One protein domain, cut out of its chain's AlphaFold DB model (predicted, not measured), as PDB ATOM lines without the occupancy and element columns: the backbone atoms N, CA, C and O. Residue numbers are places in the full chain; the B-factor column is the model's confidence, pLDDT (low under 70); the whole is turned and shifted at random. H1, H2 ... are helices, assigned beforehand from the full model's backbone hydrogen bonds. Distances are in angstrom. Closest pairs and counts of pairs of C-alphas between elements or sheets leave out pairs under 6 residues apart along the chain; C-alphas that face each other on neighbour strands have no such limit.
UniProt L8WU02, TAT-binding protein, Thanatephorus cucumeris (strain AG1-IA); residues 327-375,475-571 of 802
ATOM      1  N   LYS A 327     -39.901 -61.863 -58.797       77.88
ATOM      2  CA  LYS A 327     -39.984 -60.612 -58.017       77.88
ATOM      3  C   LYS A 327     -40.042 -60.865 -56.501       77.88
ATOM      4  O   LYS A 327     -39.504 -60.068 -55.737       77.88
ATOM      5  N   ALA A 328     -40.646 -61.981 -56.080       76.75
ATOM      6  CA  ALA A 328     -40.684 -62.412 -54.685       76.75
ATOM      7  C   ALA A 328     -39.317 -62.919 -54.184       76.75
ATOM      8  O   ALA A 328     -38.909 -62.558 -53.084       76.75
ATOM      9  N   GLU A 329     -38.581 -63.689 -54.995       79.75
ATOM     10  CA  GLU A 329     -37.211 -64.131 -54.679       79.75
ATOM     11  C   GLU A 329     -36.247 -62.941 -54.558       79.75
ATOM     12  O   GLU A 329     -35.467 -62.879 -53.609       79.75
ATOM     13  N   ILE A 330     -36.339 -61.959 -55.464       81.44
ATOM     14  CA  ILE A 330     -35.539 -60.726 -55.402       81.44
ATOM     15  C   ILE A 330     -35.865 -59.940 -54.123       81.44
ATOM     16  O   ILE A 330     -34.948 -59.541 -53.406       81.44
ATOM     17  N   ALA A 331     -37.151 -59.754 -53.801       82.25
ATOM     18  CA  ALA A 331     -37.573 -59.044 -52.594       82.25
ATOM     19  C   ALA A 331     -37.077 -59.740 -51.312       82.25
ATOM     20  O   ALA A 331     -36.426 -59.102 -50.482       82.25
ATOM     21  N   ALA A 332     -37.287 -61.055 -51.193       85.00
ATOM     22  CA  ALA A 332     -36.791 -61.854 -50.072       85.00
ATOM     23  C   ALA A 332     -35.259 -61.787 -49.952       85.00
ATOM     24  O   ALA A 332     -34.727 -61.686 -48.847       85.00
ATOM     25  N   GLN A 333     -34.538 -61.765 -51.080       84.12
ATOM     26  CA  GLN A 333     -33.086 -61.617 -51.069       84.12
ATOM     27  C   GLN A 333     -32.640 -60.223 -50.603       84.12
ATOM     28  O   GLN A 333     -31.662 -60.126 -49.860       84.12
ATOM     29  N   THR A 334     -33.346 -59.152 -50.986       85.56
ATOM     30  CA  THR A 334     -33.057 -57.798 -50.477       85.56
ATOM     31  C   THR A 334     -33.363 -57.649 -48.988       85.56
ATOM     32  O   THR A 334     -32.611 -56.980 -48.284       85.56
ATOM     33  N   GLU A 335     -34.412 -58.306 -48.483       88.06
ATOM     34  CA  GLU A 335     -34.736 -58.304 -47.055       88.06
ATOM     35  C   GLU A 335     -33.702 -59.094 -46.242       88.06
ATOM     36  O   GLU A 335     -33.245 -58.625 -45.201       88.06
ATOM     37  N   ALA A 336     -33.274 -60.263 -46.735       86.94
ATOM     38  CA  ALA A 336     -32.196 -61.034 -46.123       86.94
ATOM     39  C   ALA A 336     -30.897 -60.214 -46.048       86.94
ATOM     40  O   ALA A 336     -30.343 -60.069 -44.961       86.94
ATOM     41  N   ASP A 337     -30.478 -59.594 -47.159       90.69
ATOM     42  CA  ASP A 337     -29.296 -58.721 -47.203       90.69
ATOM     43  C   ASP A 337     -29.379 -57.577 -46.177       90.69
ATOM     44  O   ASP A 337     -28.395 -57.275 -45.498       90.69
ATOM     45  N   MET A 338     -30.551 -56.942 -46.049       88.75
ATOM     46  CA  MET A 338     -30.787 -55.871 -45.079       88.75
ATOM     47  C   MET A 338     -30.603 -56.375 -43.642       88.75
ATOM     48  O   MET A 338     -29.863 -55.760 -42.876       88.75
ATOM     49  N   ARG A 339     -31.186 -57.533 -43.299       90.62
ATOM     50  CA  ARG A 339     -31.017 -58.169 -41.981       90.62
ATOM     51  C   ARG A 339     -29.552 -58.533 -41.703       90.62
ATOM     52  O   ARG A 339     -29.093 -58.343 -40.577       90.62
ATOM     53  N   THR A 340     -28.795 -59.019 -42.694       90.75
ATOM     54  CA  THR A 340     -27.353 -59.292 -42.531       90.75
ATOM     55  C   THR A 340     -26.592 -58.000 -42.200       90.75
ATOM     56  O   THR A 340     -25.783 -57.984 -41.273       90.75
ATOM     57  N   LEU A 341     -26.877 -56.893 -42.900       90.25
ATOM     58  CA  LEU A 341     -26.231 -55.592 -42.666       90.25
ATOM     59  C   LEU A 341     -26.610 -54.976 -41.308       90.25
ATOM     60  O   LEU A 341     -25.742 -54.453 -40.609       90.25
ATOM     61  N   GLU A 342     -27.870 -55.092 -40.886       90.31
ATOM     62  CA  GLU A 342     -28.307 -54.712 -39.535       90.31
ATOM     63  C   GLU A 342     -27.548 -55.500 -38.459       90.31
ATOM     64  O   GLU A 342     -27.079 -54.915 -37.479       90.31
ATOM     65  N   GLN A 343     -27.347 -56.808 -38.659       91.75
ATOM     66  CA  GLN A 343     -26.546 -57.636 -37.757       91.75
ATOM     67  C   GLN A 343     -25.063 -57.243 -37.742       91.75
ATOM     68  O   GLN A 343     -24.458 -57.266 -36.670       91.75
ATOM     69  N   VAL A 344     -24.467 -56.856 -38.878       92.44
ATOM     70  CA  VAL A 344     -23.089 -56.323 -38.920       92.44
ATOM     71  C   VAL A 344     -22.994 -55.053 -38.077       92.44
ATOM     72  O   VAL A 344     -22.138 -54.970 -37.192       92.44
ATOM     73  N   THR A 345     -23.910 -54.102 -38.271       91.81
ATOM     74  CA  THR A 345     -23.951 -52.858 -37.491       91.81
ATOM     75  C   THR A 345     -24.157 -53.127 -35.998       91.81
ATOM     76  O   THR A 345     -23.430 -52.583 -35.162       91.81
ATOM     77  N   TYR A 346     -25.088 -54.021 -35.648       91.88
ATOM     78  CA  TYR A 346     -25.354 -54.420 -34.266       91.88
ATOM     79  C   TYR A 346     -24.146 -55.094 -33.602       91.88
ATOM     80  O   TYR A 346     -23.845 -54.789 -32.451       91.88
ATOM     81  N   ARG A 347     -23.415 -55.972 -34.306       92.94
ATOM     82  CA  ARG A 347     -22.225 -56.648 -33.759       92.94
ATOM     83  C   ARG A 347     -21.009 -55.720 -33.656       92.94
ATOM     84  O   ARG A 347     -20.222 -55.881 -32.728       92.94
ATOM     85  N   LEU A 348     -20.849 -54.745 -34.556       94.00
ATOM     86  CA  LEU A 348     -19.748 -53.768 -34.503       94.00
ATOM     87  C   LEU A 348     -19.962 -52.658 -33.461       94.00
ATOM     88  O   LEU A 348     -18.981 -52.150 -32.921       94.00
ATOM     89  N   GLY A 349     -21.210 -52.303 -33.136       92.56
ATOM     90  CA  GLY A 349     -21.532 -51.268 -32.141       92.56
ATOM     91  C   GLY A 349     -20.860 -51.482 -30.773       92.56
ATOM     92  O   GLY A 349     -20.131 -50.593 -30.321       92.56
ATOM     93  N   PRO A 350     -21.029 -52.649 -30.119       93.88
ATOM     94  CA  PRO A 350     -20.359 -52.983 -28.863       93.88
ATOM     95  C   PRO A 350     -18.832 -52.996 -28.976       93.88
ATOM     96  O   PRO A 350     -18.166 -52.474 -28.084       93.88
ATOM     97  N   VAL A 351     -18.283 -53.520 -30.081       93.19
ATOM     98  CA  VAL A 351     -16.831 -53.534 -30.337       93.19
ATOM     99  C   VAL A 351     -16.295 -52.108 -30.339       93.19
ATOM    100  O   VAL A 351     -15.406 -51.782 -29.558       93.19
ATOM    101  N   LEU A 352     -16.883 -51.225 -31.148       93.50
ATOM    102  CA  LEU A 352     -16.473 -49.826 -31.218       93.50
ATOM    103  C   LEU A 352     -16.665 -49.098 -29.878       93.50
ATOM    104  O   LEU A 352     -15.798 -48.325 -29.472       93.50
ATOM    105  N   GLY A 353     -17.758 -49.369 -29.159       92.31
ATOM    106  CA  GLY A 353     -17.992 -48.837 -27.815       92.31
ATOM    107  C   GLY A 353     -16.909 -49.248 -26.809       92.31
ATOM    108  O   GLY A 353     -16.455 -48.422 -26.014       92.31
ATOM    109  N   GLU A 354     -16.439 -50.496 -26.870       92.38
ATOM    110  CA  GLU A 354     -15.337 -50.981 -26.039       92.38
ATOM    111  C   GLU A 354     -13.998 -50.333 -26.420       92.38
ATOM    112  O   GLU A 354     -13.266 -49.891 -25.525       92.38
ATOM    113  N   LEU A 355     -13.705 -50.194 -27.722       93.25
ATOM    114  CA  LEU A 355     -12.502 -49.500 -28.194       93.25
ATOM    115  C   LEU A 355     -12.491 -48.038 -27.719       93.25
ATOM    116  O   LEU A 355     -11.516 -47.604 -27.110       93.25
ATOM    117  N   LYS A 356     -13.600 -47.304 -27.881       92.38
ATOM    118  CA  LYS A 356     -13.746 -45.919 -27.392       92.38
ATOM    119  C   LYS A 356     -13.582 -45.808 -25.877       92.38
ATOM    120  O   LYS A 356     -12.958 -44.869 -25.384       92.38
ATOM    121  N   LYS A 357     -14.108 -46.774 -25.114       92.31
ATOM    122  CA  LYS A 357     -13.991 -46.803 -23.647       92.31
ATOM    123  C   LYS A 357     -12.548 -47.024 -23.184       92.31
ATOM    124  O   LYS A 357     -12.125 -46.364 -22.234       92.31
ATOM    125  N   LYS A 358     -11.815 -47.946 -23.820       89.38
ATOM    126  CA  LYS A 358     -10.442 -48.330 -23.440       89.38
ATOM    127  C   LYS A 358      -9.365 -47.409 -24.026       89.38
ATOM    128  O   LYS A 358      -8.366 -47.159 -23.361       89.38
ATOM    129  N   PHE A 359      -9.575 -46.869 -25.226       91.75
ATOM    130  CA  PHE A 359      -8.561 -46.151 -26.004       91.75
ATOM    131  C   PHE A 359      -8.990 -44.719 -26.372       91.75
ATOM    132  O   PHE A 359      -8.832 -44.278 -27.508       91.75
ATOM    133  N   LYS A 360      -9.475 -43.954 -25.381       87.38
ATOM    134  CA  LYS A 360      -9.928 -42.548 -25.514       87.38
ATOM    135  C   LYS A 360      -8.947 -41.587 -26.208       87.38
ATOM    136  O   LYS A 360      -9.351 -40.512 -26.630       87.38
ATOM    137  N   ARG A 361      -7.658 -41.925 -26.314       82.62
ATOM    138  CA  ARG A 361      -6.683 -41.100 -27.046       82.62
ATOM    139  C   ARG A 361      -6.986 -41.053 -28.553       82.62
ATOM    140  O   ARG A 361      -6.758 -40.026 -29.171       82.62
ATOM    141  N   PHE A 362      -7.577 -42.114 -29.109       88.88
ATOM    142  CA  PHE A 362      -7.937 -42.219 -30.530       88.88
ATOM    143  C   PHE A 362      -9.398 -41.826 -30.834       88.88
ATOM    144  O   PHE A 362      -9.912 -42.174 -31.892       88.88
ATOM    145  N   THR A 363     -10.084 -41.130 -29.916       87.62
ATOM    146  CA  THR A 363     -11.405 -40.502 -30.164       87.62
ATOM    147  C   THR A 363     -11.306 -38.994 -30.420       87.62
ATOM    148  O   THR A 363     -12.329 -38.327 -30.543       87.62
ATOM    149  N   LYS A 364     -10.093 -38.432 -30.407       84.00
ATOM    150  CA  LYS A 364      -9.824 -37.046 -30.806       84.00
ATOM    151  C   LYS A 364      -9.671 -36.970 -32.322       84.00
ATOM    152  O   LYS A 364      -9.273 -37.960 -32.934       84.00
ATOM    153  N   ASP A 365      -9.918 -35.793 -32.893       80.62
ATOM    154  CA  ASP A 365      -9.651 -35.567 -34.310       80.62
ATOM    155  C   ASP A 365      -8.151 -35.731 -34.613       80.62
ATOM    156  O   ASP A 365      -7.278 -35.283 -33.863       80.62
ATOM    157  N   VAL A 366      -7.863 -36.405 -35.725       79.19
ATOM    158  CA  VAL A 366      -6.506 -36.692 -36.205       79.19
ATOM    159  C   VAL A 366      -5.690 -35.411 -36.413       79.19
ATOM    160  O   VAL A 366      -4.487 -35.409 -36.166       79.19
ATOM    161  N   ARG A 367      -6.317 -34.309 -36.830       73.50
ATOM    162  CA  ARG A 367      -5.625 -33.041 -37.112       73.50
ATOM    163  C   ARG A 367      -5.054 -32.430 -35.834       73.50
ATOM    164  O   ARG A 367      -3.896 -32.017 -35.828       73.50
ATOM    165  N   ASP A 368      -5.826 -32.479 -34.748       72.56
ATOM    166  CA  ASP A 368      -5.447 -31.953 -33.432       72.56
ATOM    167  C   ASP A 368      -4.385 -32.824 -32.730       72.56
ATOM    168  O   ASP A 368      -3.493 -32.306 -32.065       72.56
ATOM    169  N   GLU A 369      -4.467 -34.156 -32.849       72.12
ATOM    170  CA  GLU A 369      -3.576 -35.095 -32.132       72.12
ATOM    171  C   GLU A 369      -2.228 -35.338 -32.860       72.12
ATOM    172  O   GLU A 369      -1.302 -35.890 -32.254       72.12
ATOM    173  N   TYR A 370      -2.100 -34.922 -34.129       73.25
ATOM    174  CA  TYR A 370      -0.872 -35.022 -34.947       73.25
ATOM    175  C   TYR A 370      -0.374 -33.673 -35.520       73.25
ATOM    176  O   TYR A 370       0.549 -33.671 -36.330       73.25
ATOM    177  N   GLY A 371      -0.954 -32.532 -35.122       64.38
ATOM    178  CA  GLY A 371      -0.437 -31.198 -35.472       64.38
ATOM    179  C   GLY A 371      -0.451 -30.868 -36.972       64.38
ATOM    180  O   GLY A 371       0.480 -30.243 -37.476       64.38
ATOM    181  N   ILE A 372      -1.479 -31.316 -37.699       66.88
ATOM    182  CA  ILE A 372      -1.572 -31.146 -39.159       66.88
ATOM    183  C   ILE A 372      -2.058 -29.728 -39.484       66.88
ATOM    184  O   ILE A 372      -3.121 -29.317 -39.016       66.88
ATOM    185  N   ASN A 373      -1.321 -28.998 -40.326       58.03
ATOM    186  CA  ASN A 373      -1.703 -27.647 -40.742       58.03
ATOM    187  C   ASN A 373      -2.993 -27.693 -41.601       58.03
ATOM    188  O   ASN A 373      -3.012 -28.377 -42.629       58.03
ATOM    189  N   PRO A 374      -4.084 -26.992 -41.220       56.00
ATOM    190  CA  PRO A 374      -5.361 -27.067 -41.932       56.00
ATOM    191  C   PRO A 374      -5.348 -26.453 -43.341       56.00
ATOM    192  O   PRO A 374      -6.239 -26.785 -44.123       56.00
ATOM    193  N   GLU A 375      -4.386 -25.587 -43.680       56.50
ATOM    194  CA  GLU A 375      -4.306 -24.967 -45.016       56.50
ATOM    195  C   GLU A 375      -3.575 -25.843 -46.044       56.50
ATOM    196  O   GLU A 375      -3.937 -25.842 -47.221       56.50
ATOM    197  N   ILE A 475      -1.053 -39.015 -43.634       75.31
ATOM    198  CA  ILE A 475      -1.808 -39.398 -42.436       75.31
ATOM    199  C   ILE A 475      -3.265 -39.633 -42.863       75.31
ATOM    200  O   ILE A 475      -3.843 -38.838 -43.603       75.31
ATOM    201  N   PHE A 476      -3.861 -40.747 -42.442       81.81
ATOM    202  CA  PHE A 476      -5.247 -41.086 -42.770       81.81
ATOM    203  C   PHE A 476      -6.218 -40.318 -41.866       81.81
ATOM    204  O   PHE A 476      -6.077 -40.368 -40.647       81.81
ATOM    205  N   ASP A 477      -7.240 -39.668 -42.431       83.88
ATOM    206  CA  ASP A 477      -8.254 -38.924 -41.662       83.88
ATOM    207  C   ASP A 477      -9.295 -39.872 -41.020       83.88
ATOM    208  O   ASP A 477     -10.474 -39.890 -41.380       83.88
ATOM    209  N   MET A 478      -8.824 -40.731 -40.111       87.56
ATOM    210  CA  MET A 478      -9.595 -41.769 -39.428       87.56
ATOM    211  C   MET A 478      -9.302 -41.785 -37.925       87.56
ATOM    212  O   MET A 478      -8.156 -41.907 -37.497       87.56
ATOM    213  N   ASP A 479     -10.370 -41.733 -37.135       90.19
ATOM    214  CA  ASP A 479     -10.391 -41.848 -35.678       90.19
ATOM    215  C   ASP A 479     -11.640 -42.648 -35.253       90.19
ATOM    216  O   ASP A 479     -12.509 -42.968 -36.074       90.19
ATOM    217  N   LEU A 480     -11.750 -43.009 -33.972       92.56
ATOM    218  CA  LEU A 480     -12.869 -43.817 -33.467       92.56
ATOM    219  C   LEU A 480     -14.233 -43.093 -33.527       92.56
ATOM    220  O   LEU A 480     -15.279 -43.744 -33.431       92.56
ATOM    221  N   GLU A 481     -14.242 -41.775 -33.716       91.50
ATOM    222  CA  GLU A 481     -15.438 -40.939 -33.837       91.50
ATOM    223  C   GLU A 481     -15.932 -40.923 -35.295       91.50
ATOM    224  O   GLU A 481     -17.123 -41.116 -35.555       91.50
ATOM    225  N   LYS A 482     -15.011 -40.851 -36.261       90.94
ATOM    226  CA  LYS A 482     -15.270 -41.042 -37.698       90.94
ATOM    227  C   LYS A 482     -15.670 -42.480 -38.014       90.94
ATOM    228  O   LYS A 482     -16.616 -42.688 -38.773       90.94
ATOM    229  N   MET A 483     -15.066 -43.472 -37.353       92.88
ATOM    230  CA  MET A 483     -15.545 -44.861 -37.396       92.88
ATOM    231  C   MET A 483     -16.971 -45.005 -36.840       92.88
ATOM    232  O   MET A 483     -17.766 -45.775 -37.378       92.88
ATOM    233  N   HIS A 484     -17.331 -44.248 -35.797       93.38
ATOM    234  CA  HIS A 484     -18.691 -44.245 -35.240       93.38
ATOM    235  C   HIS A 484     -19.699 -43.641 -36.221       93.38
ATOM    236  O   HIS A 484     -20.764 -44.218 -36.442       93.38
ATOM    237  N   TYR A 485     -19.342 -42.537 -36.878       92.12
ATOM    238  CA  TYR A 485     -20.145 -41.975 -37.962       92.12
ATOM    239  C   TYR A 485     -20.296 -42.966 -39.132       92.12
ATOM    240  O   TYR A 485     -21.412 -43.240 -39.579       92.12
ATOM    241  N   LYS A 486     -19.193 -43.568 -39.594       91.94
ATOM    242  CA  LYS A 486     -19.196 -44.543 -40.694       91.94
ATOM    243  C   LYS A 486     -20.064 -45.762 -40.371       91.94
ATOM    244  O   LYS A 486     -20.821 -46.188 -41.239       91.94
ATOM    245  N   LEU A 487     -20.039 -46.260 -39.132       92.12
ATOM    246  CA  LEU A 487     -20.848 -47.399 -38.694       92.12
ATOM    247  C   LEU A 487     -22.358 -47.174 -38.880       92.12
ATOM    248  O   LEU A 487     -23.023 -48.045 -39.436       92.12
ATOM    249  N   TYR A 488     -22.886 -46.022 -38.458       88.94
ATOM    250  CA  TYR A 488     -24.336 -45.775 -38.447       88.94
ATOM    251  C   TYR A 488     -24.879 -45.035 -39.682       88.94
ATOM    252  O   TYR A 488     -26.047 -45.217 -40.015       88.94
ATOM    253  N   TYR A 489     -24.065 -44.229 -40.376       85.19
ATOM    254  CA  TYR A 489     -24.522 -43.415 -41.517       85.19
ATOM    255  C   TYR A 489     -24.054 -43.918 -42.889       85.19
ATOM    256  O   TYR A 489     -24.686 -43.611 -43.899       85.19
ATOM    257  N   VAL A 490     -22.956 -44.681 -42.948       83.06
ATOM    258  CA  VAL A 490     -22.399 -45.223 -44.205       83.06
ATOM    259  C   VAL A 490     -22.560 -46.745 -44.274       83.06
ATOM    260  O   VAL A 490     -22.807 -47.287 -45.351       83.06
ATOM    261  N   GLY A 491     -22.470 -47.427 -43.130       85.38
ATOM    262  CA  GLY A 491     -22.587 -48.874 -42.981       85.38
ATOM    263  C   GLY A 491     -21.359 -49.619 -43.510       85.38
ATOM    264  O   GLY A 491     -21.100 -49.621 -44.720       85.38
ATOM    265  N   TYR A 492     -20.645 -50.286 -42.602       92.19
ATOM    266  CA  TYR A 492     -19.653 -51.307 -42.946       92.19
ATOM    267  C   TYR A 492     -20.362 -52.538 -43.524       92.19
ATOM    268  O   TYR A 492     -21.378 -52.973 -42.985       92.19
ATOM    269  N   LEU A 493     -19.829 -53.104 -44.605       90.25
ATOM    270  CA  LEU A 493     -20.357 -54.321 -45.227       90.25
ATOM    271  C   LEU A 493     -19.800 -55.588 -44.566       90.25
ATOM    272  O   LEU A 493     -20.468 -56.619 -44.533       90.25
ATOM    273  N   THR A 494     -18.580 -55.517 -44.027       91.50
ATOM    274  CA  THR A 494     -17.912 -56.636 -43.351       91.50
ATOM    275  C   THR A 494     -17.133 -56.164 -42.122       91.50
ATOM    276  O   THR A 494     -16.764 -54.995 -41.995       91.50
ATOM    277  N   GLY A 495     -16.816 -57.096 -41.216       90.12
ATOM    278  CA  GLY A 495     -15.893 -56.824 -40.107       90.12
ATOM    279  C   GLY A 495     -14.454 -56.537 -40.566       90.12
ATOM    280  O   GLY A 495     -13.696 -55.902 -39.838       90.12
ATOM    281  N   GLU A 496     -14.073 -56.953 -41.778       91.06
ATOM    282  CA  GLU A 496     -12.748 -56.678 -42.345       91.06
ATOM    283  C   GLU A 496     -12.595 -55.204 -42.737       91.06
ATOM    284  O   GLU A 496     -11.567 -54.610 -42.419       91.06
ATOM    285  N   GLU A 497     -13.622 -54.577 -43.325       91.88
ATOM    286  CA  GLU A 497     -13.623 -53.128 -43.597       91.88
ATOM    287  C   GLU A 497     -13.454 -52.308 -42.305       91.88
ATOM    288  O   GLU A 497     -12.706 -51.330 -42.273       91.88
ATOM    289  N   PHE A 498     -14.102 -52.729 -41.213       94.25
ATOM    290  CA  PHE A 498     -13.932 -52.105 -39.899       94.25
ATOM    291  C   PHE A 498     -12.491 -52.261 -39.390       94.25
ATOM    292  O   PHE A 498     -11.881 -51.294 -38.938       94.25
ATOM    293  N   LEU A 499     -11.905 -53.458 -39.504       93.62
ATOM    294  CA  LEU A 499     -10.513 -53.701 -39.113       93.62
ATOM    295  C   LEU A 499      -9.498 -52.933 -39.974       93.62
ATOM    296  O   LEU A 499      -8.439 -52.570 -39.463       93.62
ATOM    297  N   GLN A 500      -9.795 -52.668 -41.248       93.06
ATOM    298  CA  GLN A 500      -8.946 -51.849 -42.121       93.06
ATOM    299  C   GLN A 500      -8.891 -50.387 -41.660       93.06
ATOM    300  O   GLN A 500      -7.804 -49.810 -41.642       93.06
ATOM    301  N   ASP A 501     -10.015 -49.812 -41.223       93.19
ATOM    302  CA  ASP A 501     -10.047 -48.465 -40.637       93.19
ATOM    303  C   ASP A 501      -9.306 -48.419 -39.286       93.19
ATOM    304  O   ASP A 501      -8.508 -47.510 -39.060       93.19
ATOM    305  N   VAL A 502      -9.449 -49.435 -38.419       93.56
ATOM    306  CA  VAL A 502      -8.634 -49.524 -37.184       93.56
ATOM    307  C   VAL A 502      -7.134 -49.575 -37.517       93.56
ATOM    308  O   VAL A 502      -6.327 -48.942 -36.839       93.56
ATOM    309  N   GLN A 503      -6.739 -50.276 -38.586       92.94
ATOM    310  CA  GLN A 503      -5.349 -50.284 -39.056       92.94
ATOM    311  C   GLN A 503      -4.883 -48.933 -39.619       92.94
ATOM    312  O   GLN A 503      -3.685 -48.672 -39.592       92.94
ATOM    313  N   GLN A 504      -5.767 -48.065 -40.123       90.62
ATOM    314  CA  GLN A 504      -5.376 -46.699 -40.501       90.62
ATOM    315  C   GLN A 504      -4.934 -45.902 -39.266       90.62
ATOM    316  O   GLN A 504      -3.892 -45.253 -39.314       90.62
ATOM    317  N   ILE A 505      -5.636 -46.049 -38.135       89.75
ATOM    318  CA  ILE A 505      -5.240 -45.427 -36.860       89.75
ATOM    319  C   ILE A 505      -3.868 -45.950 -36.392       89.75
ATOM    320  O   ILE A 505      -3.045 -45.169 -35.917       89.75
ATOM    321  N   VAL A 506      -3.582 -47.248 -36.573       89.38
ATOM    322  CA  VAL A 506      -2.243 -47.812 -36.296       89.38
ATOM    323  C   VAL A 506      -1.182 -47.209 -37.213       89.38
ATOM    324  O   VAL A 506      -0.179 -46.723 -36.707       89.38
ATOM    325  N   ARG A 507      -1.417 -47.157 -38.532       87.06
ATOM    326  CA  ARG A 507      -0.470 -46.560 -39.494       87.06
ATOM    327  C   ARG A 507      -0.185 -45.085 -39.210       87.06
ATOM    328  O   ARG A 507       0.928 -44.632 -39.448       87.06
ATOM    329  N   ASN A 508      -1.159 -44.340 -38.689       86.81
ATOM    330  CA  ASN A 508      -0.943 -42.967 -38.231       86.81
ATOM    331  C   ASN A 508      -0.001 -42.925 -37.018       86.81
ATOM    332  O   ASN A 508       0.913 -42.107 -36.984       86.81
ATOM    333  N   ALA A 509      -0.176 -43.832 -36.052       84.38
ATOM    334  CA  ALA A 509       0.702 -43.933 -34.887       84.38
ATOM    335  C   ALA A 509       2.112 -44.456 -35.234       84.38
ATOM    336  O   ALA A 509       3.075 -44.036 -34.605       84.38
ATOM    337  N   GLU A 510       2.249 -45.325 -36.245       83.50
ATOM    338  CA  GLU A 510       3.540 -45.782 -36.796       83.50
ATOM    339  C   GLU A 510       4.316 -44.653 -37.492       83.50
ATOM    340  O   GLU A 510       5.543 -44.676 -37.516       83.50
ATOM    341  N   ARG A 511       3.604 -43.680 -38.078       75.50
ATOM    342  CA  ARG A 511       4.167 -42.549 -38.839       75.50
ATOM    343  C   ARG A 511       4.358 -41.277 -38.007       75.50
ATOM    344  O   ARG A 511       4.757 -40.259 -38.564       75.50
ATOM    345  N   ALA A 512       4.058 -41.312 -36.710       69.88
ATOM    346  CA  ALA A 512       4.232 -40.172 -35.816       69.88
ATOM    347  C   ALA A 512       5.725 -39.908 -35.558       69.88
ATOM    348  O   ALA A 512       6.412 -40.761 -34.995       69.88
ATOM    349  N   LEU A 513       6.212 -38.727 -35.942       58.81
ATOM    350  CA  LEU A 513       7.633 -38.363 -35.859       58.81
ATOM    351  C   LEU A 513       8.130 -38.129 -34.414       58.81
ATOM    352  O   LEU A 513       9.301 -38.367 -34.135       58.81
ATOM    353  N   ASP A 514       7.230 -37.831 -33.465       57.59
ATOM    354  CA  ASP A 514       7.531 -37.591 -32.036       57.59
ATOM    355  C   ASP A 514       8.134 -38.787 -31.257       57.59
ATOM    356  O   ASP A 514       8.420 -38.677 -30.063       57.59
ATOM    357  N   GLY A 515       8.255 -39.975 -31.860       59.12
ATOM    358  CA  GLY A 515       8.807 -41.163 -31.189       59.12
ATOM    359  C   GLY A 515       7.949 -41.724 -30.038       59.12
ATOM    360  O   GLY A 515       8.445 -42.522 -29.233       59.12
ATOM    361  N   ASP A 516       6.667 -41.341 -29.951       72.00
ATOM    362  CA  ASP A 516       5.714 -41.758 -28.910       72.00
ATOM    363  C   ASP A 516       5.386 -43.264 -29.000       72.00
ATOM    364  O   ASP A 516       4.359 -43.714 -29.520       72.00
ATOM    365  N   SER A 517       6.298 -44.060 -28.445       75.81
ATOM    366  CA  SER A 517       6.225 -45.520 -28.404       75.81
ATOM    367  C   SER A 517       5.004 -46.026 -27.621       75.81
ATOM    368  O   SER A 517       4.508 -47.117 -27.900       75.81
ATOM    369  N   ASP A 518       4.473 -45.237 -26.679       82.25
ATOM    370  CA  ASP A 518       3.245 -45.554 -25.941       82.25
ATOM    371  C   ASP A 518       1.989 -45.356 -26.809       82.25
ATOM    372  O   ASP A 518       1.084 -46.194 -26.772       82.25
ATOM    373  N   ARG A 519       1.942 -44.314 -27.657       84.50
ATOM    374  CA  ARG A 519       0.884 -44.126 -28.671       84.50
ATOM    375  C   ARG A 519       0.846 -45.307 -29.637       84.50
ATOM    376  O   ARG A 519      -0.222 -45.897 -29.808       84.50
ATOM    377  N   LEU A 520       1.987 -45.700 -30.208       86.88
ATOM    378  CA  LEU A 520       2.061 -46.854 -31.110       86.88
ATOM    379  C   LEU A 520       1.671 -48.159 -30.397       86.88
ATOM    380  O   LEU A 520       0.828 -48.911 -30.891       86.88
ATOM    381  N   PHE A 521       2.198 -48.405 -29.195       88.38
ATOM    382  CA  PHE A 521       1.858 -49.594 -28.412       88.38
ATOM    383  C   PHE A 521       0.362 -49.659 -28.054       88.38
ATOM    384  O   PHE A 521      -0.246 -50.731 -28.102       88.38
ATOM    385  N   LYS A 522      -0.278 -48.524 -27.742       89.44
ATOM    386  CA  LYS A 522      -1.731 -48.443 -27.505       89.44
ATOM    387  C   LYS A 522      -2.547 -48.624 -28.783       89.44
ATOM    388  O   LYS A 522      -3.579 -49.290 -28.728       89.44
ATOM    389  N   ALA A 523      -2.094 -48.102 -29.922       90.56
ATOM    390  CA  ALA A 523      -2.755 -48.314 -31.209       90.56
ATOM    391  C   ALA A 523      -2.708 -49.797 -31.616       90.56
ATOM    392  O   ALA A 523      -3.730 -50.377 -31.984       90.56
ATOM    393  N   GLN A 524      -1.556 -50.453 -31.453       91.88
ATOM    394  CA  GLN A 524      -1.408 -51.876 -31.758       91.88
ATOM    395  C   GLN A 524      -2.213 -52.766 -30.797       91.88
ATOM    396  O   GLN A 524      -2.848 -53.730 -31.230       91.88
ATOM    397  N   GLN A 525      -2.280 -52.421 -29.504       92.19
ATOM    398  CA  GLN A 525      -3.200 -53.069 -28.559       92.19
ATOM    399  C   GLN A 525      -4.670 -52.891 -28.962       92.19
ATOM    400  O   GLN A 525      -5.433 -53.854 -28.892       92.19
ATOM    401  N   MET A 526      -5.069 -51.700 -29.418       94.25
ATOM    402  CA  MET A 526      -6.424 -51.431 -29.909       94.25
ATOM    403  C   MET A 526      -6.760 -52.282 -31.140       94.25
ATOM    404  O   MET A 526      -7.823 -52.902 -31.183       94.25
ATOM    405  N   ALA A 527      -5.848 -52.377 -32.110       93.12
ATOM    406  CA  ALA A 527      -6.033 -53.218 -33.291       93.12
ATOM    407  C   ALA A 527      -6.095 -54.711 -32.949       93.12
ATOM    408  O   ALA A 527      -6.920 -55.432 -33.509       93.12
ATOM    409  N   ASN A 528      -5.283 -55.181 -32.000       92.75
ATOM    410  CA  ASN A 528      -5.344 -56.564 -31.529       92.75
ATOM    411  C   ASN A 528      -6.646 -56.849 -30.759       92.75
ATOM    412  O   ASN A 528      -7.261 -57.889 -30.986       92.75
ATOM    413  N   ALA A 529      -7.126 -55.914 -29.933       92.50
ATOM    414  CA  ALA A 529      -8.426 -56.024 -29.271       92.50
ATOM    415  C   ALA A 529      -9.581 -56.082 -30.290       92.50
ATOM    416  O   ALA A 529     -10.438 -56.958 -30.197       92.50
ATOM    417  N   ALA A 530      -9.567 -55.219 -31.312       93.75
ATOM    418  CA  ALA A 530     -10.556 -55.236 -32.391       93.75
ATOM    419  C   ALA A 530     -10.539 -56.567 -33.169       93.75
ATOM    420  O   ALA A 530     -11.592 -57.166 -33.392       93.75
ATOM    421  N   LYS A 531      -9.345 -57.068 -33.529       92.75
ATOM    422  CA  LYS A 531      -9.161 -58.368 -34.201       92.75
ATOM    423  C   LYS A 531      -9.684 -59.532 -33.360       92.75
ATOM    424  O   LYS A 531     -10.330 -60.411 -33.912       92.75
ATOM    425  N   MET A 532      -9.447 -59.533 -32.047       91.62
ATOM    426  CA  MET A 532      -9.968 -60.556 -31.128       91.62
ATOM    427  C   MET A 532     -11.502 -60.538 -31.070       91.62
ATOM    428  O   MET A 532     -12.140 -61.576 -31.239       91.62
ATOM    429  N   LEU A 533     -12.100 -59.354 -30.891       91.88
ATOM    430  CA  LEU A 533     -13.552 -59.187 -30.759       91.88
ATOM    431  C   LEU A 533     -14.320 -59.547 -32.046       91.88
ATOM    432  O   LEU A 533     -15.381 -60.166 -31.977       91.88
ATOM    433  N   ILE A 534     -13.779 -59.213 -33.223       91.75
ATOM    434  CA  ILE A 534     -14.355 -59.591 -34.530       91.75
ATOM    435  C   ILE A 534     -13.974 -61.035 -34.913       91.75
ATOM    436  O   ILE A 534     -14.727 -61.735 -35.594       91.75
ATOM    437  N   GLY A 535     -12.837 -61.530 -34.418       87.75
ATOM    438  CA  GLY A 535     -12.388 -62.913 -34.580       87.75
ATOM    439  C   GLY A 535     -13.425 -63.921 -34.087       87.75
ATOM    440  O   GLY A 535     -13.704 -64.883 -34.802       87.75
ATOM    441  N   GLY A 536     -14.069 -63.637 -32.949       85.38
ATOM    442  CA  GLY A 536     -15.141 -64.449 -32.359       85.38
ATOM    443  C   GLY A 536     -16.469 -64.486 -33.130       85.38
ATOM    444  O   GLY A 536     -17.398 -65.159 -32.688       85.38
ATOM    445  N   TRP A 537     -16.607 -63.790 -34.265       91.75
ATOM    446  CA  TRP A 537     -17.794 -63.936 -35.112       91.75
ATOM    447  C   TRP A 537     -17.823 -65.306 -35.807       91.75
ATOM    448  O   TRP A 537     -16.812 -65.795 -36.317       91.75
ATOM    449  N   GLU A 538     -19.018 -65.886 -35.880       91.06
ATOM    450  CA  GLU A 538     -19.292 -67.178 -36.509       91.06
ATOM    451  C   GLU A 538     -18.825 -67.240 -37.983       91.06
ATOM    452  O   GLU A 538     -19.077 -66.295 -38.740       91.06
ATOM    453  N   PRO A 539     -18.175 -68.337 -38.434       89.62
ATOM    454  CA  PRO A 539     -17.678 -68.459 -39.809       89.62
ATOM    455  C   PRO A 539     -18.767 -68.312 -40.879       89.62
ATOM    456  O   PRO A 539     -18.545 -67.668 -41.903       89.62
ATOM    457  N   GLN A 540     -19.958 -68.860 -40.625       87.88
ATOM    458  CA  GLN A 540     -21.082 -68.813 -41.559       87.88
ATOM    459  C   GLN A 540     -21.608 -67.381 -41.739       87.88
ATOM    460  O   GLN A 540     -21.801 -66.939 -42.870       87.88
ATOM    461  N   PHE A 541     -21.702 -66.615 -40.645       92.00
ATOM    462  CA  PHE A 541     -22.030 -65.189 -40.688       92.00
ATOM    463  C   PHE A 541     -20.968 -64.370 -41.439       92.00
ATOM    464  O   PHE A 541     -21.320 -63.497 -42.228       92.00
ATOM    465  N   LYS A 542     -19.667 -64.661 -41.268       89.06
ATOM    466  CA  LYS A 542     -18.591 -63.988 -42.031       89.06
ATOM    467  C   LYS A 542     -18.731 -64.216 -43.542       89.06
ATOM    468  O   LYS A 542     -18.626 -63.260 -44.309       89.06
ATOM    469  N   LEU A 543     -19.015 -65.451 -43.963       89.50
ATOM    470  CA  LEU A 543     -19.242 -65.791 -45.372       89.50
ATOM    471  C   LEU A 543     -20.511 -65.125 -45.932       89.50
ATOM    472  O   LEU A 543     -20.518 -64.660 -47.072       89.50
ATOM    473  N   GLU A 544     -21.578 -65.048 -45.136       89.94
ATOM    474  CA  GLU A 544     -22.801 -64.332 -45.503       89.94
ATOM    475  C   GLU A 544     -22.540 -62.830 -45.676       89.94
ATOM    476  O   GLU A 544     -22.927 -62.264 -46.695       89.94
ATOM    477  N   CYS A 545     -21.786 -62.204 -44.763       91.31
ATOM    478  CA  CYS A 545     -21.353 -60.812 -44.901       91.31
ATOM    479  C   CYS A 545     -20.571 -60.587 -46.202       91.31
ATOM    480  O   CYS A 545     -20.836 -59.616 -46.900       91.31
ATOM    481  N   GLN A 546     -19.646 -61.482 -46.572       91.12
ATOM    482  CA  GLN A 546     -18.898 -61.380 -47.836       91.12
ATOM    483  C   GLN A 546     -19.820 -61.488 -49.066       91.12
ATOM    484  O   GLN A 546     -19.714 -60.679 -49.989       91.12
ATOM    485  N   ARG A 547     -20.774 -62.431 -49.076       90.94
ATOM    486  CA  ARG A 547     -21.769 -62.576 -50.161       90.94
ATOM    487  C   ARG A 547     -22.675 -61.347 -50.279       90.94
ATOM    488  O   ARG A 547     -22.887 -60.839 -51.381       90.94
ATOM    489  N   THR A 548     -23.168 -60.845 -49.151       90.19
ATOM    490  CA  THR A 548     -23.991 -59.633 -49.078       90.19
ATOM    491  C   THR A 548     -23.192 -58.391 -49.474       90.19
ATOM    492  O   THR A 548     -23.725 -57.536 -50.177       90.19
ATOM    493  N   ALA A 549     -21.903 -58.311 -49.127       89.88
ATOM    494  CA  ALA A 549     -21.024 -57.207 -49.504       89.88
ATOM    495  C   ALA A 549     -20.849 -57.086 -51.024       89.88
ATOM    496  O   ALA A 549     -20.929 -55.974 -51.535       89.88
ATOM    497  N   VAL A 550     -20.684 -58.193 -51.761       89.44
ATOM    498  CA  VAL A 550     -20.592 -58.155 -53.238       89.44
ATOM    499  C   VAL A 550     -21.875 -57.582 -53.852       89.44
ATOM    500  O   VAL A 550     -21.811 -56.653 -54.659       89.44
ATOM    501  N   ARG A 551     -23.045 -58.081 -53.427       88.31
ATOM    502  CA  ARG A 551     -24.350 -57.601 -53.915       88.31
ATOM    503  C   ARG A 551     -24.603 -56.143 -53.542       88.31
ATOM    504  O   ARG A 551     -25.029 -55.345 -54.372       88.31
ATOM    505  N   GLU A 552     -24.324 -55.769 -52.297       88.31
ATOM    506  CA  GLU A 552     -24.545 -54.407 -51.823       88.31
ATOM    507  C   GLU A 552     -23.530 -53.414 -52.403       88.31
ATOM    508  O   GLU A 552     -23.898 -52.269 -52.648       88.31
ATOM    509  N   ALA A 553     -22.296 -53.826 -52.705       85.75
ATOM    510  CA  ALA A 553     -21.329 -53.005 -53.430       85.75
ATOM    511  C   ALA A 553     -21.816 -52.692 -54.853       85.75
ATOM    512  O   ALA A 553     -21.818 -51.524 -55.242       85.75
ATOM    513  N   GLN A 554     -22.326 -53.694 -55.583       86.25
ATOM    514  CA  GLN A 554     -22.959 -53.495 -56.895       86.25
ATOM    515  C   GLN A 554     -24.146 -52.523 -56.793       86.25
ATOM    516  O   GLN A 554     -24.159 -51.499 -57.478       86.25
ATOM    517  N   ARG A 555     -25.074 -52.736 -55.844       86.94
ATOM    518  CA  ARG A 555     -26.198 -51.806 -55.602       86.94
ATOM    519  C   ARG A 555     -25.735 -50.396 -55.200       86.94
ATOM    520  O   ARG A 555     -26.341 -49.406 -55.608       86.94
ATOM    521  N   ARG A 556     -24.663 -50.257 -54.410       86.56
ATOM    522  CA  ARG A 556     -24.053 -48.958 -54.056       86.56
ATOM    523  C   ARG A 556     -23.473 -48.264 -55.289       86.56
ATOM    524  O   ARG A 556     -23.650 -47.052 -55.428       86.56
ATOM    525  N   GLU A 557     -22.822 -49.002 -56.185       86.69
ATOM    526  CA  GLU A 557     -22.264 -48.472 -57.429       86.69
ATOM    527  C   GLU A 557     -23.361 -48.049 -58.417       86.69
ATOM    528  O   GLU A 557     -23.293 -46.951 -58.967       86.69
ATOM    529  N   GLU A 558     -24.419 -48.845 -58.576       85.88
ATOM    530  CA  GLU A 558     -25.608 -48.486 -59.359       85.88
ATOM    531  C   GLU A 558     -26.269 -47.213 -58.829       85.88
ATOM    532  O   GLU A 558     -26.470 -46.262 -59.586       85.88
ATOM    533  N   ARG A 559     -26.516 -47.119 -57.514       86.38
ATOM    534  CA  ARG A 559     -27.050 -45.895 -56.888       86.38
ATOM    535  C   ARG A 559     -26.103 -44.701 -57.053       86.38
ATOM    536  O   ARG A 559     -26.569 -43.567 -57.176       86.38
ATOM    537  N   LYS A 560     -24.782 -44.916 -57.090       87.50
ATOM    538  CA  LYS A 560     -23.789 -43.866 -57.385       87.50
ATOM    539  C   LYS A 560     -23.863 -43.421 -58.850       87.50
ATOM    540  O   LYS A 560     -23.869 -42.216 -59.092       87.50
ATOM    541  N   LYS A 561     -23.982 -44.352 -59.806       87.75
ATOM    542  CA  LYS A 561     -24.183 -44.071 -61.241       87.75
ATOM    543  C   LYS A 561     -25.496 -43.320 -61.482       87.75
ATOM    544  O   LYS A 561     -25.481 -42.288 -62.145       87.75
ATOM    545  N   GLN A 562     -26.594 -43.749 -60.858       85.69
ATOM    546  CA  GLN A 562     -27.894 -43.063 -60.895       85.69
ATOM    547  C   GLN A 562     -27.804 -41.633 -60.341       85.69
ATOM    548  O   GLN A 562     -28.183 -40.690 -61.027       85.69
ATOM    549  N   ARG A 563     -27.225 -41.437 -59.146       87.62
ATOM    550  CA  ARG A 563     -27.032 -40.093 -58.558       87.62
ATOM    551  C   ARG A 563     -26.099 -39.204 -59.387       87.62
ATOM    552  O   ARG A 563     -26.284 -37.990 -59.411       87.62
ATOM    553  N   ALA A 564     -25.095 -39.776 -60.055       88.00
ATOM    554  CA  ALA A 564     -24.228 -39.039 -60.971       88.00
ATOM    555  C   ALA A 564     -24.989 -38.603 -62.237       88.00
ATOM    556  O   ALA A 564     -24.892 -37.441 -62.626       88.00
ATOM    557  N   ALA A 565     -25.802 -39.491 -62.818       87.62
ATOM    558  CA  ALA A 565     -26.673 -39.176 -63.947       87.62
ATOM    559  C   ALA A 565     -27.727 -38.112 -63.587       87.62
ATOM    560  O   ALA A 565     -27.915 -37.163 -64.341       87.62
ATOM    561  N   GLU A 566     -28.349 -38.201 -62.407       87.81
ATOM    562  CA  GLU A 566     -29.310 -37.207 -61.907       87.81
ATOM    563  C   GLU A 566     -28.655 -35.828 -61.706       87.81
ATOM    564  O   GLU A 566     -29.204 -34.807 -62.119       87.81
ATOM    565  N   LYS A 567     -27.445 -35.782 -61.127       89.50
ATOM    566  CA  LYS A 567     -26.670 -34.535 -61.011       89.50
ATOM    567  C   LYS A 567     -26.291 -33.964 -62.377       89.50
ATOM    568  O   LYS A 567     -26.379 -32.753 -62.555       89.50
ATOM    569  N   ALA A 568     -25.907 -34.806 -63.337       87.44
ATOM    570  CA  ALA A 568     -25.605 -34.374 -64.700       87.44
ATOM    571  C   ALA A 568     -26.854 -33.844 -65.430       87.44
ATOM    572  O   ALA A 568     -26.764 -32.843 -66.137       87.44
ATOM    573  N   ALA A 569     -28.025 -34.453 -65.217       85.88
ATOM    574  CA  ALA A 569     -29.297 -33.960 -65.740       85.88
ATOM    575  C   ALA A 569     -29.651 -32.580 -65.153       85.88
ATOM    576  O   ALA A 569     -29.878 -31.641 -65.911       85.88
ATOM    577  N   LYS A 570     -29.576 -32.418 -63.824       86.38
ATOM    578  CA  LYS A 570     -29.806 -31.130 -63.141       86.38
ATOM    579  C   LYS A 570     -28.783 -30.049 -63.511       86.38
ATOM    580  O   LYS A 570     -29.110 -28.866 -63.490       86.38
ATOM    581  N   ALA A 571     -27.550 -30.426 -63.858       86.38
ATOM    582  CA  ALA A 571     -26.557 -29.491 -64.387       86.38
ATOM    583  C   ALA A 571     -26.934 -29.003 -65.798       86.38
ATOM    584  O   ALA A 571     -26.945 -27.798 -66.033       86.38
TER     585      ALA A 571
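AT A GLANCE: This is residues 327 to 375 and 475 to 571 of the 802 residues of the protein "TAT-binding protein" of Thanatephorus cucumeris (strain AG1-IA) (UniProt L8WU02). Four helices, H1, H4, H5 and H6, make a loose up-and-down bundle, each running against the one before it in the chain, and the long H7 crosses H1, its residues 554 to 571 sticking out as a free arm. At the far end of H1, residues 327 to 332 also stick out. The printed part has 146 residues with seven named helices, H1 to H7 in order, and no named strand: all helix. It is loose, with a radius of gyration of the C-alphas of 18.1 A, and flat, spanning 58 by 46 by 19 A.

HOW THE PARTS SIT: H1, residues 327 to 358, is the hub. Its residues 345 to 356 alone touch H4, residues 480 to 490, at a shallow tilt of 14 degrees, opposite ways; the closest C-alphas, of Thr 345 and Leu 487, are 6.4 A apart. Its residues 348 to 355 alone touch H6, residues 517 to 535, at 36 degrees, only just steep; the closest C-alphas are Val 351 and Leu 533, 6.5 A. Its residues 337 to 344 alone touch H7, residues 539 to 571, about perpendicular at 76 degrees; the closest C-alphas are Asp 337 and Thr 548, 5.7 A. H5, residues 495 to 510, forms a hairpin with H6; the closest C-alphas are Ala 509 and Leu 520, 5.0 A. H2, residues 360 to 363, only just touches H4, with 3 pairs of C-alphas within 8 A, the closest Thr 363 and Leu 480, 4.9 A. H3, residues 366 to 370, touches no helix. Every O i to N i+4 pair is within hydrogen-bond range in H3 to H7, and 26 of 28 in H1; H2 is too short for one.

IN THESE COORDINATES: H1 begins at C-alpha 327 (-39.984, -60.612, -58.017) and is 47.1 A long. H5 is 22.6 A and H6 26.2 A. H7, 46.9 A, ends at C-alpha 571 (-26.557, -29.491, -64.387).

THE WHOLE: The C-alphas farthest apart, of Lys 327 and Gly 515, are 59.0 A apart. Residues 376 to 474 are not printed; C-alphas 375 and 475 are 14.9 A apart. Of the links printed whole, none is long. The pLDDT is under 70 at residues 371 to 375 and 512 to 515.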